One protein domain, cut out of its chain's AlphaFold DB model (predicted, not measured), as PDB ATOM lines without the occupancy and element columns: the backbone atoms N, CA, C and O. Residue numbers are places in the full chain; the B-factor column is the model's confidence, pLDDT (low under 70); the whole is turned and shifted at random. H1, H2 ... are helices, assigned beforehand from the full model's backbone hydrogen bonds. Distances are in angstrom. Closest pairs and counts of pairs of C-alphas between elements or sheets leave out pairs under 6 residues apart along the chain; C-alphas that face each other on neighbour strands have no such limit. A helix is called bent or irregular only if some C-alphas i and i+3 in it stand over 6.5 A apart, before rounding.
ATOM      1  N   THR A   7      31.406  32.523  -1.833       78.06
ATOM      2  CA  THR A   7      31.181  31.096  -2.113       78.06
ATOM      3  C   THR A   7      32.414  30.418  -2.719       78.06
ATOM      4  O   THR A   7      33.229  31.051  -3.391       78.06
ATOM      5  N   SER A   8      32.562  29.104  -2.518       74.94
ATOM      6  CA  SER A   8      33.724  28.344  -3.015       74.94
ATOM      7  C   SER A   8      33.921  28.446  -4.530       74.94
ATOM      8  O   SER A   8      35.057  28.540  -4.978       74.94
ATOM      9  N   ARG A   9      32.831  28.509  -5.307       72.50
ATOM     10  CA  ARG A   9      32.876  28.712  -6.763       72.50
ATOM     11  C   ARG A   9      33.450  30.088  -7.129       72.50
ATOM     12  O   ARG A   9      34.388  30.161  -7.914       72.50
ATOM     13  N   ARG A  10      32.970  31.155  -6.476       77.00
ATOM     14  CA  ARG A  10      33.456  32.535  -6.670       77.00
ATOM     15  C   ARG A  10      34.938  32.694  -6.307       77.00
ATOM     16  O   ARG A  10      35.628  33.519  -6.895       77.00
ATOM     17  N   TRP A  11      35.442  31.892  -5.366       84.94
ATOM     18  CA  TRP A  11      36.873  31.841  -5.055       84.94
ATOM     19  C   TRP A  11      37.715  31.248  -6.188       84.94
ATOM     20  O   TRP A  11      38.740  31.835  -6.517       84.94
ATOM     21  N   GLU A  12      37.309  30.127  -6.789       80.25
ATOM     22  CA  GLU A  12      38.053  29.539  -7.915       80.25
ATOM     23  C   GLU A  12      37.932  30.400  -9.193       80.25
ATOM     24  O   GLU A  12      38.890  30.483  -9.952       80.25
ATOM     25  N   GLU A  13      36.822  31.128  -9.385       79.62
ATOM     26  CA  GLU A  13      36.662  32.136 -10.457       79.62
ATOM     27  C   GLU A  13      37.661  33.310 -10.330       79.62
ATOM     28  O   GLU A  13      38.176  33.804 -11.332       79.62
ATOM     29  N   LEU A  14      37.966  33.761  -9.105       79.50
ATOM     30  CA  LEU A  14      38.900  34.875  -8.849       79.50
ATOM     31  C   LEU A  14      40.371  34.437  -8.730       79.50
ATOM     32  O   LEU A  14      41.277  35.251  -8.915       79.50
ATOM     33  N   LYS A  15      40.611  33.159  -8.426       82.19
ATOM     34  CA  LYS A  15      41.920  32.543  -8.166       82.19
ATOM     35  C   LYS A  15      43.038  32.940  -9.145       82.19
ATOM     36  O   LYS A  15      44.032  33.466  -8.645       82.19
ATOM     37  N   PRO A  16      42.913  32.789 -10.483       75.56
ATOM     38  CA  PRO A  16      44.009  33.123 -11.400       75.56
ATOM     39  C   PRO A  16      44.357  34.620 -11.403       75.56
ATOM     40  O   PRO A  16      45.532  34.969 -11.471       75.56
ATOM     41  N   LYS A  17      43.370  35.516 -11.245       77.62
ATOM     42  CA  LYS A  17      43.622  36.966 -11.137       77.62
ATOM     43  C   LYS A  17      44.284  37.338  -9.810       77.62
ATOM     44  O   LYS A  17      45.190  38.162  -9.785       77.62
ATOM     45  N   ILE A  18      43.865  36.710  -8.710       79.38
ATOM     46  CA  ILE A  18      44.499  36.890  -7.396       79.38
ATOM     47  C   ILE A  18      45.950  36.383  -7.432       79.38
ATOM     48  O   ILE A  18      46.835  37.039  -6.890       79.38
ATOM     49  N   GLN A  19      46.207  35.254  -8.098       75.31
ATOM     50  CA  GLN A  19      47.553  34.725  -8.321       75.31
ATOM     51  C   GLN A  19      48.412  35.700  -9.136       75.31
ATOM     52  O   GLN A  19      49.481  36.075  -8.670       75.31
ATOM     53  N   ASP A  20      47.934  36.178 -10.286       72.12
ATOM     54  CA  ASP A  20      48.630  37.171 -11.121       72.12
ATOM     55  C   ASP A  20      48.979  38.456 -10.340       72.12
ATOM     56  O   ASP A  20      50.138  38.871 -10.312       72.12
ATOM     57  N   LEU A  21      48.029  39.032  -9.591       71.88
ATOM     58  CA  LEU A  21      48.284  40.202  -8.737       71.88
ATOM     59  C   LEU A  21      49.328  39.927  -7.637       71.88
ATOM     60  O   LEU A  21      50.151  40.798  -7.341       71.88
ATOM     61  N   VAL A  22      49.347  38.719  -7.057       70.19
ATOM     62  CA  VAL A  22      50.413  38.280  -6.140       70.19
ATOM     63  C   VAL A  22      51.755  38.182  -6.878       70.19
ATOM     64  O   VAL A  22      52.748  38.708  -6.374       70.19
ATOM     65  N   HIS A  23      51.812  37.566  -8.061       62.34
ATOM     66  CA  HIS A  23      53.049  37.392  -8.833       62.34
ATOM     67  C   HIS A  23      53.635  38.720  -9.343       62.34
ATOM     68  O   HIS A  23      54.850  38.889  -9.304       62.34
ATOM     69  N   ARG A  24      52.800  39.714  -9.679       59.03
ATOM     70  CA  ARG A  24      53.220  41.102  -9.994       59.03
ATOM     71  C   ARG A  24      53.725  41.901  -8.785       59.03
ATOM     72  O   ARG A  24      53.979  43.095  -8.888       59.03
ATOM     73  N   GLY A  25      53.866  41.266  -7.623       58.03
ATOM     74  CA  GLY A  25      54.492  41.862  -6.447       58.03
ATOM     75  C   GLY A  25      53.545  42.617  -5.514       58.03
ATOM     76  O   GLY A  25      53.975  42.928  -4.403       58.03
ATOM     77  N   CYS A  26      52.270  42.818  -5.873       70.38
ATOM     78  CA  CYS A  26      51.323  43.628  -5.095       70.38
ATOM     79  C   CYS A  26      51.240  43.187  -3.612       70.38
ATOM     80  O   CYS A  26      51.330  41.982  -3.314       70.38
ATOM     81  N   PRO A  27      51.095  44.133  -2.664       68.00
ATOM     82  CA  PRO A  27      50.997  43.829  -1.242       68.00
ATOM     83  C   PRO A  27      49.603  43.308  -0.855       68.00
ATOM     84  O   PRO A  27      48.580  43.726  -1.394       68.00
ATOM     85  N   LEU A  28      49.552  42.413   0.135       69.75
ATOM     86  CA  LEU A  28      48.295  42.002   0.784       69.75
ATOM     87  C   LEU A  28      47.868  42.981   1.891       69.75
ATOM     88  O   LEU A  28      46.683  43.088   2.183       69.75
ATOM     89  N   LYS A  29      48.838  43.682   2.487       66.81
ATOM     90  CA  LYS A  29      48.695  44.806   3.421       66.81
ATOM     91  C   LYS A  29      49.838  45.781   3.124       66.81
ATOM     92  O   LYS A  29      50.981  45.338   3.036       66.81
ATOM     93  N   CYS A  30      49.535  47.064   2.989       65.81
ATOM     94  CA  CYS A  30      50.489  48.169   3.070       65.81
ATOM     95  C   CYS A  30      50.176  48.890   4.393       65.81
ATOM     96  O   CYS A  30      49.001  49.026   4.733       65.81
ATOM     97  N   LYS A  31      51.186  49.246   5.194       49.31
ATOM     98  CA  LYS A  31      50.985  49.910   6.505       49.31
ATOM     99  C   LYS A  31      51.014  51.440   6.400       49.31
ATOM    100  O   LYS A  31      50.694  52.137   7.351       49.31
ATOM    101  N   ASP A  32      51.436  51.907   5.238       48.94
ATOM    102  CA  ASP A  32      52.072  53.189   4.960       48.94
ATOM    103  C   ASP A  32      51.426  53.888   3.745       48.94
ATOM    104  O   ASP A  32      51.893  54.927   3.296       48.94
ATOM    105  N   GLY A  33      50.355  53.308   3.186       54.72
ATOM    106  CA  GLY A  33      49.578  53.842   2.058       54.72
ATOM    107  C   GLY A  33      50.299  53.897   0.702       54.72
ATOM    108  O   GLY A  33      49.649  54.109  -0.317       54.72
ATOM    109  N   SER A  34      51.617  53.674   0.661       50.44
ATOM    110  CA  SER A  34      52.475  53.923  -0.507       50.44
ATOM    111  C   SER A  34      52.165  53.078  -1.750       50.44
ATOM    112  O   SER A  34      52.585  53.434  -2.853       50.44
ATOM    113  N   ARG A  35      51.464  51.943  -1.601       64.25
ATOM    114  CA  ARG A  35      51.114  51.022  -2.696       64.25
ATOM    115  C   ARG A  35      49.747  50.383  -2.462       64.25
ATOM    116  O   ARG A  35      49.542  49.753  -1.425       64.25
ATOM    117  N   GLN A  36      48.861  50.466  -3.458       75.12
ATOM    118  CA  GLN A  36      47.550  49.805  -3.417       75.12
ATOM    119  C   GLN A  36      47.684  48.297  -3.165       75.12
ATOM    120  O   GLN A  36      48.511  47.607  -3.771       75.12
ATOM    121  N   THR A  37      46.847  47.777  -2.275       83.06
ATOM    122  CA  THR A  37      46.794  46.358  -1.931       83.06
ATOM    123  C   THR A  37      45.870  45.574  -2.853       83.06
ATOM    124  O   THR A  37      44.941  46.100  -3.462       83.06
ATOM    125  N   ILE A  38      46.064  44.255  -2.881       82.38
ATOM    126  CA  ILE A  38      45.190  43.326  -3.614       82.38
ATOM    127  C   ILE A  38      43.728  43.424  -3.129       82.38
ATOM    128  O   ILE A  38      42.811  43.245  -3.925       82.38
ATOM    129  N   SER A  39      43.489  43.753  -1.852       81.12
ATOM    130  CA  SER A  39      42.134  43.981  -1.327       81.12
ATOM    131  C   SER A  39      41.487  45.231  -1.926       81.12
ATOM    132  O   SER A  39      40.310  45.202  -2.276       81.12
ATOM    133  N   GLU A  40      42.240  46.325  -2.045       81.19
ATOM    134  CA  GLU A  40      41.740  47.598  -2.576       81.19
ATOM    135  C   GLU A  40      41.493  47.508  -4.082       81.19
ATOM    136  O   GLU A  40      40.418  47.888  -4.529       81.19
ATOM    137  N   ILE A  41      42.408  46.895  -4.842       83.69
ATOM    138  CA  ILE A  41      42.253  46.661  -6.289       83.69
ATOM    139  C   ILE A  41      40.993  45.821  -6.574       83.69
ATOM    140  O   ILE A  41      40.175  46.176  -7.420       83.69
ATOM    141  N   LEU A  42      40.759  44.736  -5.822       81.12
ATOM    142  CA  LEU A  42      39.554  43.904  -5.986       81.12
ATOM    143  C   LEU A  42      38.256  44.619  -5.567       81.12
ATOM    144  O   LEU A  42      37.187  44.348  -6.130       81.12
ATOM    145  N   GLN A  43      38.338  45.546  -4.612       80.38
ATOM    146  CA  GLN A  43      37.209  46.367  -4.181       80.38
ATOM    147  C   GLN A  43      36.933  47.544  -5.136       80.38
ATOM    148  O   GLN A  43      35.770  47.912  -5.303       80.38
ATOM    149  N   GLN A  44      37.956  48.093  -5.791       80.19
ATOM    150  CA  GLN A  44      37.855  49.179  -6.766       80.19
ATOM    151  C   GLN A  44      37.352  48.659  -8.123       80.19
ATOM    152  O   GLN A  44      36.290  49.078  -8.583       80.19
ATOM    153  N   ASP A  45      38.055  47.692  -8.717       76.56
ATOM    154  CA  ASP A  45      37.811  47.246 -10.097       76.56
ATOM    155  C   ASP A  45      36.622  46.283 -10.217       76.56
ATOM    156  O   ASP A  45      35.883  46.300 -11.202       76.56
ATOM    157  N   PHE A  46      36.418  45.427  -9.207       69.25
ATOM    158  CA  PHE A  46      35.414  44.352  -9.246       69.25
ATOM    159  C   PHE A  46      34.302  44.505  -8.198       69.25
ATOM    160  O   PHE A  46      33.369  43.699  -8.181       69.25
ATOM    161  N   LYS A  47      34.373  45.532  -7.337       74.75
ATOM    162  CA  LYS A  47      33.436  45.786  -6.224       74.75
ATOM    163  C   LYS A  47      33.285  44.608  -5.249       74.75
ATOM    164  O   LYS A  47      32.229  44.431  -4.643       74.75
ATOM    165  N   ILE A  48      34.342  43.806  -5.068       72.81
ATOM    166  CA  ILE A  48      34.363  42.683  -4.119       72.81
ATOM    167  C   ILE A  48      35.289  43.026  -2.950       72.81
ATOM    168  O   ILE A  48      36.508  42.977  -3.079       72.81
ATOM    169  N   SER A  49      34.709  43.331  -1.787       72.81
ATOM    170  CA  SER A  49      35.480  43.511  -0.552       72.81
ATOM    171  C   SER A  49      35.898  42.146   0.004       72.81
ATOM    172  O   SER A  49      35.049  41.348   0.409       72.81
ATOM    173  N   ILE A  50      37.202  41.851  -0.012       77.62
ATOM    174  CA  ILE A  50      37.773  40.585   0.472       77.62
ATOM    175  C   ILE A  50      38.783  40.882   1.576       77.62
ATOM    176  O   ILE A  50      39.863  41.398   1.307       77.62
ATOM    177  N   THR A  51      38.474  40.521   2.822       77.88
ATOM    178  CA  THR A  51      39.403  40.811   3.923       77.88
ATOM    179  C   THR A  51      40.667  39.955   3.821       77.88
ATOM    180  O   THR A  51      40.636  38.803   3.381       77.88
ATOM    181  N   VAL A  52      41.801  40.483   4.286       71.94
ATOM    182  CA  VAL A  52      43.090  39.769   4.219       71.94
ATOM    183  C   VAL A  52      43.049  38.437   4.986       71.94
ATOM    184  O   VAL A  52      43.612  37.446   4.532       71.94
ATOM    185  N   ALA A  53      42.280  38.368   6.080       69.31
ATOM    186  CA  ALA A  53      42.029  37.137   6.837       69.31
ATOM    187  C   ALA A  53      41.233  36.067   6.055       69.31
ATOM    188  O   ALA A  53      41.275  34.892   6.408       69.31
ATOM    189  N   GLN A  54      40.528  36.442   4.982       76.75
ATOM    190  CA  GLN A  54      39.873  35.515   4.050       76.75
ATOM    191  C   GLN A  54      40.796  35.125   2.878       76.75
ATOM    192  O   GLN A  54      40.703  34.005   2.374       76.75
ATOM    193  N   LEU A  55      41.708  36.017   2.471       74.25
ATOM    194  CA  LEU A  55      42.718  35.788   1.427       74.25
ATOM    195  C   LEU A  55      43.869  34.878   1.885       74.25
ATOM    196  O   LEU A  55      44.224  33.942   1.170       74.25
ATOM    197  N   GLU A  56      44.440  35.110   3.071       71.44
ATOM    198  CA  GLU A  56      45.599  34.350   3.568       71.44
ATOM    199  C   GLU A  56      45.356  32.823   3.619       71.44
ATOM    200  O   GLU A  56      46.196  32.084   3.096       71.44
ATOM    201  N   PRO A  57      44.227  32.296   4.146       71.88
ATOM    202  CA  PRO A  57      43.966  30.854   4.151       71.88
ATOM    203  C   PRO A  57      43.783  30.269   2.745       71.88
ATOM    204  O   PRO A  57      44.120  29.108   2.511       71.88
ATOM    205  N   LYS A  58      43.265  31.060   1.795       80.88
ATOM    206  CA  LYS A  58      43.078  30.643   0.397       80.88
ATOM    207  C   LYS A  58      44.410  30.543  -0.335       80.88
ATOM    208  O   LYS A  58      44.673  29.515  -0.945       80.88
ATOM    209  N   LEU A  59      45.283  31.542  -0.191       69.38
ATOM    210  CA  LEU A  59      46.634  31.520  -0.759       69.38
ATOM    211  C   LEU A  59      47.479  30.368  -0.193       69.38
ATOM    212  O   LEU A  59      48.128  29.660  -0.966       69.38
ATOM    213  N   ARG A  60      47.393  30.107   1.123       61.34
ATOM    214  CA  ARG A  60      48.008  28.921   1.753       61.34
ATOM    215  C   ARG A  60      47.441  27.618   1.167       61.34
ATOM    216  O   ARG A  60      48.215  26.770   0.737       61.34
ATOM    217  N   LYS A  61      46.109  27.472   1.067       69.94
ATOM    218  CA  LYS A  61      45.461  26.266   0.506       69.94
ATOM    219  C   LYS A  61      45.736  26.049  -0.990       69.94
ATOM    220  O   LYS A  61      45.742  24.909  -1.441       69.94
TER     221      LYS A  61
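Overview. This is residues 7 to 61 of the 1261 residues of the protein "Ankyrin_rpt-contain_dom domain-containing protein" of Magnaporthe oryzae (strain Y34) (UniProt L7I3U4). What shape do these atoms make? Three helices are set loosely round a small middle, with their centres at the corners of a triangle: the long, kinked H1, the short H2 turned nearly crosswise to it, and H3 near H1. The unnamed stretch of residues 24 to 37 joins H1 to H2 in a wide loop, and its Asp 32 lies at the far end of the longest axis from Arg 9 in H1. What is it made of? The printed part has 55 residues with three named helices, in the order H1, H2, H3, and no named strand; the class is all helix. How large is it? It is compact, with a radius of gyration of the C-alphas of 10.8 A and spans of 33 by 23 by 20 A.

Along the chain. Which helix comes first? H1 holds residues 8 to 23, from C-alpha 8 at (33.724, 28.344, -3.015) to C-alpha 23 at (53.049, 37.392, -8.833), a length of 22.1 A. It is irregular, with C-alphas 13 and 16 at 7.5 A, and it has a kink of 44 degrees near residue 15. What follows? H2 holds residues 38 to 45 and measures 10.6 A from first to last C-alpha. Where does the printed part end? H3 holds residues 52 to 61, 14.2 A long, and ends at C-alpha 61 at (45.461, 26.266, 0.506). It is neither bent nor irregular, but only just: C-alphas 54 and 57 are 6.2 A apart.

Arrangement. How do H1 and H2 stand? They only just touch, with 3 pairs of C-alphas within 8 A, and H1 does so with residues 18 to 22 alone. The closest C-alphas are those of Leu 21 and Ile 38, 6.8 A apart. Their lines are only just about perpendicular, at 71 degrees. Where is H3? H3 and H1 are near each other, with 9 pairs of C-alphas within 10 A and no pair within 8 A. H2 and H3 are close but not clearly touching; their closest C-alphas, of Ser 39 and Val 52, are 7.0 A apart. They run opposite ways at a steep tilt of 69 degrees, only just short of about perpendicular. What do the backbones show? In H2 every O i to N i+4 pair is within hydrogen-bond range, against 10 of 12 in H1 and 4 of 6 in H3.

Size, cuts and confidence. How far does it reach? The two C-alphas farthest apart are those of Arg 9 and Asp 32, at 33.2 A. Is it unbroken? The printed part has no cut; the link from H1 to H2 is long, with 14 residues, and that from H2 to H3 is short, with 6. Where is confidence low? The mean pLDDT of the printed part is 72.5, and 17 residues are under 70: residues 23 to 25, 27 to 35, 46, 53 and 59 to 61.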